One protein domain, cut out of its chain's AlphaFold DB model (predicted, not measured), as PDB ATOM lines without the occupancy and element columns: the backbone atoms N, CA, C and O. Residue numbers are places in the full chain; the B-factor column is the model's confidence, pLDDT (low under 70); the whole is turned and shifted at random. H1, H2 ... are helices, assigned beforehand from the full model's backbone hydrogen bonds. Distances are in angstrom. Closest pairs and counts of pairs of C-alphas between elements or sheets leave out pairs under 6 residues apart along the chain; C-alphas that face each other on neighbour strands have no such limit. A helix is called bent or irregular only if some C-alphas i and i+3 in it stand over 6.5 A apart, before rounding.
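AT A GLANCE: This is residues 230 to 298 of the 326 residues of a protein of Dichanthelium oligosanthes (UniProt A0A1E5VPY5). A small, tightly gathered body of four helices has a one-helix arm sticking out of it. In the body, H1, the longest helix, has H3 and H4 packed on it at shallow tilts, the three centres making a triangle, while short H2 packs on residues 231 to 236 of H1; residues 284 to 298, with H5, are the arm. The printed part has 69 residues with five named helices, H1 to H5 in order along the chain, and no named strand; the class is all helix. The whole is only just loose, close to compact, with a radius of gyration of the C-alphas of 13.6 A, and its elongated outline spans 44 by 23 by 19 A, the arm making the length.

HOW THE PARTS SIT: The hub is H1, residues 230 to 244, which touches three helices. It touches H4, residues 275 to 280, at a shallow tilt of 27 degrees, opposite ways; their closest C-alphas, of Pro 234 and Phe 280, are 5.2 A apart. With residues 235 to 239 alone it touches H3, residues 262 to 270, at a shallow tilt of 15 degrees, the same way; the closest C-alphas, of Val 238 and Phe 269, are 7.3 A apart. With residues 231 to 236 alone it touches H2, residues 254 to 258, the closest C-alphas being those of Ile 232 and Tyr 257, 6.2 A apart. H3 and H4 touch only at the corner by their link, where the C-alphas of Val 270 and Cys 276 are closest at 5.2 A. H2 and H3 are close but not clearly touching, with the C-alphas of His 256 and Phe 265 closest at 7.5 A. H5, residues 285 to 293, touches no helix. In H2, H3 and H5 every O i to N i+4 pair is within hydrogen-bond range; in H1 it is 9 of 11 and in H4 1 of 2.

IN THESE COORDINATES: H1 begins at C-alpha 230 (85.003, 106.412, 133.553) and is 22.3 A long from first to last C-alpha. It is irregular, but only just: C-alphas 230 and 233 are 6.8 A apart. H2 is 6.6 A long, H3 10.4 A and H4 9.2 A, ending at C-alpha 280 (92.329, 101.683, 138.302). H5 is 12.6 A long and ends at C-alpha 293 (90.401, 122.748, 145.605).

THE WHOLE: The two C-alphas farthest apart are those of Pro 251 and Gly 298, 44.3 A. Without residues 284 to 298, which stand free, the body of 54 residues spans 24 by 23 by 17 A. The printed part has no cut. No link is long; H1 to H2 is a short link of 9 residues, and the other three are tight. The mean pLDDT of the printed part is 78.9; residues 281 to 298 are under 70, and H5 has a mean of 46.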
ATOM      1  N   LYS A 230      84.581 105.881 132.251       87.56
ATOM      2  CA  LYS A 230      85.003 106.412 133.553       87.56
ATOM      3  C   LYS A 230      84.667 105.488 134.716       87.56
ATOM      4  O   LYS A 230      85.290 105.593 135.771       87.56
ATOM      5  N   TRP A 231      83.642 104.647 134.577       89.81
ATOM      6  CA  TRP A 231      83.099 103.893 135.706       89.81
ATOM      7  C   TRP A 231      83.251 102.388 135.548       89.81
ATOM      8  O   TRP A 231      83.750 101.742 136.463       89.81
ATOM      9  N   ILE A 232      82.817 101.825 134.423       93.50
ATOM     10  CA  ILE A 232      82.713 100.374 134.246       93.50
ATOM     11  C   ILE A 232      84.045  99.781 133.783       93.50
ATOM     12  O   ILE A 232      84.518  98.843 134.420       93.50
ATOM     13  N   ILE A 233      84.689 100.360 132.764       93.31
ATOM     14  CA  ILE A 233      85.951  99.837 132.209       93.31
ATOM     15  C   ILE A 233      87.064  99.752 133.273       93.31
ATOM     16  O   ILE A 233      87.626  98.669 133.443       93.31
ATOM     17  N   PRO A 234      87.353 100.797 134.080       91.81
ATOM     18  CA  PRO A 234      88.426 100.723 135.074       91.81
ATOM     19  C   PRO A 234      88.152  99.671 136.154       91.81
ATOM     20  O   PRO A 234      89.069  99.027 136.654       91.81
ATOM     21  N   ARG A 235      86.876  99.476 136.514       92.94
ATOM     22  CA  ARG A 235      86.467  98.442 137.474       92.94
ATOM     23  C   ARG A 235      86.606  97.049 136.885       92.94
ATOM     24  O   ARG A 235      87.055  96.149 137.583       92.94
ATOM     25  N   HIS A 236      86.218  96.879 135.626       93.75
ATOM     26  CA  HIS A 236      86.365  95.622 134.909       93.75
ATOM     27  C   HIS A 236      87.831  95.209 134.819       93.75
ATOM     28  O   HIS A 236      88.155  94.116 135.263       93.75
ATOM     29  N   ASN A 237      88.722  96.118 134.421       93.06
ATOM     30  CA  ASN A 237      90.154  95.829 134.317       93.06
ATOM     31  C   ASN A 237      90.777  95.396 135.655       93.06
ATOM     32  O   ASN A 237      91.559  94.452 135.691       93.06
ATOM     33  N   VAL A 238      90.411  96.050 136.766       92.88
ATOM     34  CA  VAL A 238      90.861  95.633 138.108       92.88
ATOM     35  C   VAL A 238      90.349  94.237 138.447       92.88
ATOM     36  O   VAL A 238      91.109  93.404 138.925       92.88
ATOM     37  N   VAL A 239      89.064  93.969 138.207       92.88
ATOM     38  CA  VAL A 239      88.479  92.666 138.530       92.88
ATOM     39  C   VAL A 239      89.095  91.555 137.679       92.88
ATOM     40  O   VAL A 239      89.410  90.507 138.228       92.88
ATOM     41  N   GLU A 240      89.312  91.772 136.383       92.38
ATOM     42  CA  GLU A 240      89.967  90.792 135.507       92.38
ATOM     43  C   GLU A 240      91.419  90.527 135.923       92.38
ATOM     44  O   GLU A 240      91.828  89.369 136.001       92.38
ATOM     45  N   HIS A 241      92.173  91.566 136.306       92.19
ATOM     46  CA  HIS A 241      93.510  91.378 136.884       92.19
ATOM     47  C   HIS A 241      93.453  90.510 138.140       92.19
ATOM     48  O   HIS A 241      94.157  89.507 138.229       92.19
ATOM     49  N   LEU A 242      92.560  90.833 139.081       91.62
ATOM     50  CA  LEU A 242      92.406  90.071 140.321       91.62
ATOM     51  C   LEU A 242      91.955  88.623 140.086       91.62
ATOM     52  O   LEU A 242      92.405  87.732 140.806       91.62
ATOM     53  N   LYS A 243      91.111  88.371 139.076       90.75
ATOM     54  CA  LYS A 243      90.757  87.009 138.648       90.75
ATOM     55  C   LYS A 243      91.993  86.252 138.166       90.75
ATOM     56  O   LYS A 243      92.181  85.109 138.566       90.75
ATOM     57  N   SER A 244      92.843  86.887 137.356       91.25
ATOM     58  CA  SER A 244      94.030  86.238 136.782       91.25
ATOM     59  C   SER A 244      95.076  85.835 137.828       91.25
ATOM     60  O   SER A 244      95.718  84.799 137.681       91.25
ATOM     61  N   VAL A 245      95.204  86.608 138.912       90.50
ATOM     62  CA  VAL A 245      96.138  86.323 140.018       90.50
ATOM     63  C   VAL A 245      95.520  85.469 141.131       90.50
ATOM     64  O   VAL A 245      96.186  85.187 142.124       90.50
ATOM     65  N   GLY A 246      94.246  85.077 141.007       87.94
ATOM     66  CA  GLY A 246      93.533  84.318 142.040       87.94
ATOM     67  C   GLY A 246      93.239  85.112 143.319       87.94
ATOM     68  O   GLY A 246      93.016  84.524 144.372       87.94
ATOM     69  N   GLY A 247      93.231  86.447 143.253       83.81
ATOM     70  CA  GLY A 247      93.017  87.338 144.404       83.81
ATOM     71  C   GLY A 247      91.548  87.528 144.805       83.81
ATOM     72  O   GLY A 247      91.244  88.316 145.705       83.81
ATOM     73  N   LEU A 248      90.613  86.858 144.128       85.19
ATOM     74  CA  LEU A 248      89.182  86.928 144.422       85.19
ATOM     75  C   LEU A 248      88.735  85.644 145.117       85.19
ATOM     76  O   LEU A 248      88.771  84.575 144.516       85.19
ATOM     77  N   GLY A 249      88.291  85.770 146.370       76.38
ATOM     78  CA  GLY A 249      87.690  84.657 147.112       76.38
ATOM     79  C   GLY A 249      86.269  84.323 146.650       76.38
ATOM     80  O   GLY A 249      85.903  83.154 146.616       76.38
ATOM     81  N   ASP A 250      85.506  85.339 146.233       82.00
ATOM     82  CA  ASP A 250      84.121  85.206 145.771       82.00
ATOM     83  C   ASP A 250      83.945  85.734 144.337       82.00
ATOM     84  O   ASP A 250      84.630  86.685 143.929       82.00
ATOM     85  N   PRO A 251      82.992  85.180 143.562       81.62
ATOM     86  CA  PRO A 251      82.697  85.659 142.220       81.62
ATOM     87  C   PRO A 251      82.140  87.091 142.238       81.62
ATOM     88  O   PRO A 251      81.188  87.428 142.947       81.62
ATOM     89  N   VAL A 252      82.710  87.957 141.397       85.56
ATOM     90  CA  VAL A 252      82.269  89.352 141.281       85.56
ATOM     91  C   VAL A 252      81.004  89.444 140.429       85.56
ATOM     92  O   VAL A 252      81.038  89.383 139.204       85.56
ATOM     93  N   GLU A 253      79.874  89.649 141.097       87.56
ATOM     94  CA  GLU A 253      78.580  89.927 140.461       87.56
ATOM     95  C   GLU A 253      78.458  91.346 139.864       87.56
ATOM     96  O   GLU A 253      79.128  92.291 140.295       87.56
ATOM     97  N   MET A 254      77.475  91.532 138.972       87.75
ATOM     98  CA  MET A 254      77.114  92.813 138.342       87.75
ATOM     99  C   MET A 254      76.922  93.968 139.340       87.75
ATOM    100  O   MET A 254      77.347  95.103 139.100       87.75
ATOM    101  N   LYS A 255      76.325  93.683 140.506       88.75
ATOM    102  CA  LYS A 255      76.080  94.683 141.559       88.75
ATOM    103  C   LYS A 255      77.363  95.397 141.995       88.75
ATOM    104  O   LYS A 255      77.308  96.576 142.350       88.75
ATOM    105  N   HIS A 256      78.511  94.722 141.942       89.31
ATOM    106  CA  HIS A 256      79.791  95.295 142.347       89.31
ATOM    107  C   HIS A 256      80.281  96.362 141.363       89.31
ATOM    108  O   HIS A 256      80.812  97.394 141.777       89.31
ATOM    109  N   TYR A 257      80.027  96.173 140.068       89.19
ATOM    110  CA  TYR A 257      80.377  97.150 139.039       89.19
ATOM    111  C   TYR A 257      79.519  98.404 139.129       89.19
ATOM    112  O   TYR A 257      80.037  99.514 139.002       89.19
ATOM    113  N   VAL A 258      78.225  98.244 139.396       90.12
ATOM    114  CA  VAL A 258      77.266  99.338 139.229       90.12
ATOM    115  C   VAL A 258      76.928 100.037 140.548       90.12
ATOM    116  O   VAL A 258      76.986 101.263 140.625       90.12
ATOM    117  N   ARG A 259      76.631  99.282 141.614       91.12
ATOM    118  CA  ARG A 259      76.101  99.836 142.875       91.12
ATOM    119  C   ARG A 259      77.172 100.276 143.864       91.12
ATOM    120  O   ARG A 259      76.896 101.099 144.737       91.12
ATOM    121  N   LEU A 260      78.397  99.757 143.764       90.50
ATOM    122  CA  LEU A 260      79.466 100.213 144.650       90.50
ATOM    123  C   LEU A 260      79.862 101.651 144.311       90.50
ATOM    124  O   LEU A 260      80.136 101.996 143.158       90.50
ATOM    125  N   SER A 261      79.959 102.495 145.334       89.12
ATOM    126  CA  SER A 261      80.587 103.803 145.172       89.12
ATOM    127  C   SER A 261      82.060 103.630 144.804       89.12
ATOM    128  O   SER A 261      82.688 102.635 145.174       89.12
ATOM    129  N   ARG A 262      82.640 104.614 144.108       87.69
ATOM    130  CA  ARG A 262      84.057 104.572 143.708       87.69
ATOM    131  C   ARG A 262      84.985 104.335 144.907       87.69
ATOM    132  O   ARG A 262      85.868 103.492 144.829       87.69
ATOM    133  N   ARG A 263      84.716 104.998 146.043       89.50
ATOM    134  CA  ARG A 263      85.457 104.811 147.304       89.50
ATOM    135  C   ARG A 263      85.340 103.388 147.845       89.50
ATOM    136  O   ARG A 263      86.334 102.819 148.281       89.50
ATOM    137  N   ARG A 264      84.131 102.820 147.843       90.62
ATOM    138  CA  ARG A 264      83.903 101.466 148.363       90.62
ATOM    139  C   ARG A 264      84.562 100.418 147.468       90.62
ATOM    140  O   ARG A 264      85.214  99.528 147.993       90.62
ATOM    141  N   PHE A 265      84.460 100.579 146.148       91.94
ATOM    142  CA  PHE A 265      85.168  99.739 145.184       91.94
ATOM    143  C   PHE A 265      86.686  99.803 145.401       91.94
ATOM    144  O   PHE A 265      87.320  98.765 145.539       91.94
ATOM    145  N   TYR A 266      87.250 101.011 145.527       90.56
ATOM    146  CA  TYR A 266      88.680 101.195 145.780       90.56
ATOM    147  C   TYR A 266      89.126 100.505 147.075       90.56
ATOM    148  O   TYR A 266      90.068  99.725 147.058       90.56
ATOM    149  N   ASN A 267      88.425 100.721 148.190       90.56
ATOM    150  CA  ASN A 267      88.806 100.115 149.469       90.56
ATOM    151  C   ASN A 267      88.745  98.580 149.462       90.56
ATOM    152  O   ASN A 267      89.495  97.959 150.205       90.56
ATOM    153  N   MET A 268      87.847  97.991 148.667       89.19
ATOM    154  CA  MET A 268      87.649  96.541 148.602       89.19
ATOM    155  C   MET A 268      88.574  95.854 147.593       89.19
ATOM    156  O   MET A 268      89.141  94.820 147.916       89.19
ATOM    157  N   PHE A 269      88.720  96.408 146.385       88.56
ATOM    158  CA  PHE A 269      89.414  95.742 145.275       88.56
ATOM    159  C   PHE A 269      90.768  96.361 144.928       88.56
ATOM    160  O   PHE A 269      91.573  95.721 144.271       88.56
ATOM    161  N   VAL A 270      91.038  97.603 145.332       90.12
ATOM    162  CA  VAL A 270      92.254  98.314 144.907       90.12
ATOM    163  C   VAL A 270      93.230  98.480 146.067       90.12
ATOM    164  O   VAL A 270      94.375  98.070 145.964       90.12
ATOM    165  N   LYS A 271      92.783  99.014 147.208       88.62
ATOM    166  CA  LYS A 271      93.629  99.270 148.383       88.62
ATOM    167  C   LYS A 271      94.372  98.024 148.907       88.62
ATOM    168  O   LYS A 271      95.523  98.180 149.303       88.62
ATOM    169  N   PRO A 272      93.774  96.815 148.939       88.62
ATOM    170  CA  PRO A 272      94.495  95.615 149.371       88.62
ATOM    171  C   PRO A 272      95.569  95.151 148.375       88.62
ATOM    172  O   PRO A 272      96.452  94.391 148.756       88.62
ATOM    173  N   TYR A 273      95.511  95.614 147.120       88.12
ATOM    174  CA  TYR A 273      96.333  95.141 146.008       88.12
ATOM    175  C   TYR A 273      97.033  96.325 145.313       88.12
ATOM    176  O   TYR A 273      96.484  96.889 144.365       88.12
ATOM    177  N   PRO A 274      98.258  96.708 145.730       83.75
ATOM    178  CA  PRO A 274      98.952  97.901 145.222       83.75
ATOM    179  C   PRO A 274      99.108  97.949 143.693       83.75
ATOM    180  O   PRO A 274      99.088  99.018 143.086       83.75
ATOM    181  N   GLU A 275      99.214  96.791 143.039       85.94
ATOM    182  CA  GLU A 275      99.275  96.673 141.577       85.94
ATOM    183  C   GLU A 275      98.016  97.216 140.885       85.94
ATOM    184  O   GLU A 275      98.095  97.851 139.829       85.94
ATOM    185  N   CYS A 276      96.852  97.039 141.516       87.38
ATOM    186  CA  CYS A 276      95.567  97.488 140.993       87.38
ATOM    187  C   CYS A 276      95.430  99.015 141.003       87.38
ATOM    188  O   CYS A 276      94.576  99.545 140.291       87.38
ATOM    189  N   GLU A 277      96.256  99.753 141.755       84.94
ATOM    190  CA  GLU A 277      96.223 101.222 141.750       84.94
ATOM    191  C   GLU A 277      96.591 101.797 140.382       84.94
ATOM    192  O   GLU A 277      95.967 102.759 139.924       84.94
ATOM    193  N   LYS A 278      97.558 101.169 139.703       84.06
ATOM    194  CA  LYS A 278      97.981 101.551 138.350       84.06
ATOM    195  C   LYS A 278      96.882 101.265 137.328       84.06
ATOM    196  O   LYS A 278      96.628 102.093 136.461       84.06
ATOM    197  N   ILE A 279      96.195 100.130 137.476       84.56
ATOM    198  CA  ILE A 279      95.120  99.672 136.579       84.56
ATOM    199  C   ILE A 279      93.852 100.517 136.753       84.56
ATOM    200  O   ILE A 279      93.209 100.899 135.777       84.56
ATOM    201  N   PHE A 280      93.496 100.853 137.996       83.38
ATOM    202  CA  PHE A 280      92.329 101.683 138.302       83.38
ATOM    203  C   PHE A 280      92.543 103.166 137.947       83.38
ATOM    204  O   PHE A 280      91.576 103.929 137.874       83.38
ATOM    205  N   GLY A 281      93.801 103.585 137.748       65.12
ATOM    206  CA  GLY A 281      94.182 104.830 137.075       65.12
ATOM    207  C   GLY A 281      93.715 106.140 137.723       65.12
ATOM    208  O   GLY A 281      93.676 107.161 137.043       65.12
ATOM    209  N   GLY A 282      93.322 106.157 139.005       56.03
ATOM    210  CA  GLY A 282      92.526 107.272 139.545       56.03
ATOM    211  C   GLY A 282      93.098 108.095 140.699       56.03
ATOM    212  O   GLY A 282      92.672 109.235 140.867       56.03
ATOM    213  N   LEU A 283      94.008 107.573 141.529       49.38
ATOM    214  CA  LEU A 283      94.278 108.228 142.822       49.38
ATOM    215  C   LEU A 283      95.441 109.232 142.843       49.38
ATOM    216  O   LEU A 283      95.602 109.906 143.855       49.38
ATOM    217  N   VAL A 284      96.209 109.399 141.761       49.25
ATOM    218  CA  VAL A 284      97.275 110.425 141.732       49.25
ATOM    219  C   VAL A 284      96.788 111.756 141.140       49.25
ATOM    220  O   VAL A 284      97.138 112.800 141.669       49.25
ATOM    221  N   ARG A 285      95.904 111.767 140.128       45.78
ATOM    222  CA  ARG A 285      95.482 113.028 139.471       45.78
ATOM    223  C   ARG A 285      94.278 113.708 140.136       45.78
ATOM    224  O   ARG A 285      94.352 114.890 140.447       45.78
ATOM    225  N   GLU A 286      93.221 112.968 140.474       46.19
ATOM    226  CA  GLU A 286      92.029 113.569 141.109       46.19
ATOM    227  C   GLU A 286      92.243 113.888 142.597       46.19
ATOM    228  O   GLU A 286      91.671 114.848 143.102       46.19
ATOM    229  N   ARG A 287      93.077 113.124 143.322       42.91
ATOM    230  CA  ARG A 287      93.403 113.449 144.720       42.91
ATOM    231  C   ARG A 287      94.262 114.705 144.799       42.91
ATOM    232  O   ARG A 287      94.009 115.518 145.673       42.91
ATOM    233  N   GLU A 288      95.213 114.905 143.886       42.25
ATOM    234  CA  GLU A 288      95.947 116.172 143.794       42.25
ATOM    235  C   GLU A 288      95.040 117.347 143.413       42.25
ATOM    236  O   GLU A 288      95.152 118.412 144.013       42.25
ATOM    237  N   GLU A 289      94.113 117.177 142.469       43.75
ATOM    238  CA  GLU A 289      93.196 118.250 142.057       43.75
ATOM    239  C   GLU A 289      92.133 118.573 143.123       43.75
ATOM    240  O   GLU A 289      91.900 119.743 143.417       43.75
ATOM    241  N   MET A 290      91.546 117.569 143.788       39.75
ATOM    242  CA  MET A 290      90.569 117.782 144.867       39.75
ATOM    243  C   MET A 290      91.216 118.279 146.167       39.75
ATOM    244  O   MET A 290      90.634 119.126 146.843       39.75
ATOM    245  N   VAL A 291      92.421 117.806 146.521       49.69
ATOM    246  CA  VAL A 291      93.174 118.330 147.681       49.69
ATOM    247  C   VAL A 291      93.608 119.779 147.441       49.69
ATOM    248  O   VAL A 291      93.679 120.550 148.392       49.69
ATOM    249  N   ARG A 292      93.829 120.190 146.185       48.94
ATOM    250  CA  ARG A 292      94.093 121.595 145.827       48.94
ATOM    251  C   ARG A 292      92.847 122.491 145.878       48.94
ATOM    252  O   ARG A 292      93.002 123.694 146.056       48.94
ATOM    253  N   GLN A 293      91.634 121.948 145.735       53.53
ATOM    254  CA  GLN A 293      90.401 122.748 145.605       53.53
ATOM    255  C   GLN A 293      89.518 122.808 146.866       53.53
ATOM    256  O   GLN A 293      88.636 123.661 146.949       53.53
ATOM    257  N   GLY A 294      89.739 121.954 147.867       54.31
ATOM    258  CA  GLY A 294      88.939 121.922 149.097       54.31
ATOM    259  C   GLY A 294      89.590 122.642 150.276       54.31
ATOM    260  O   GLY A 294      90.043 121.966 151.186       54.31
ATOM    261  N   HIS A 295      89.589 123.980 150.273       53.59
ATOM    262  CA  HIS A 295      90.132 124.878 151.314       53.59
ATOM    263  C   HIS A 295      91.636 124.694 151.641       53.59
ATOM    264  O   HIS A 295      92.101 123.579 151.849       53.59
ATOM    265  N   PRO A 296      92.428 125.777 151.775       55.75
ATOM    266  CA  PRO A 296      93.816 125.653 152.210       55.75
ATOM    267  C   PRO A 296      93.895 124.920 153.555       55.75
ATOM    268  O   PRO A 296      93.386 125.388 154.583       55.75
ATOM    269  N   THR A 297      94.530 123.751 153.554       56.94
ATOM    270  CA  THR A 297      94.785 122.961 154.756       56.94
ATOM    271  C   THR A 297      95.546 123.831 155.760       56.94
ATOM    272  O   THR A 297      96.693 124.193 155.521       56.94
ATOM    273  N   GLY A 298      94.915 124.191 156.882       65.56
ATOM    274  CA  GLY A 298      95.539 125.022 157.923       65.56
ATOM    275  C   GLY A 298      94.788 126.297 158.310       65.56
ATOM    276  O   GLY A 298      95.178 126.920 159.292       65.56
TER     277      GLY A 298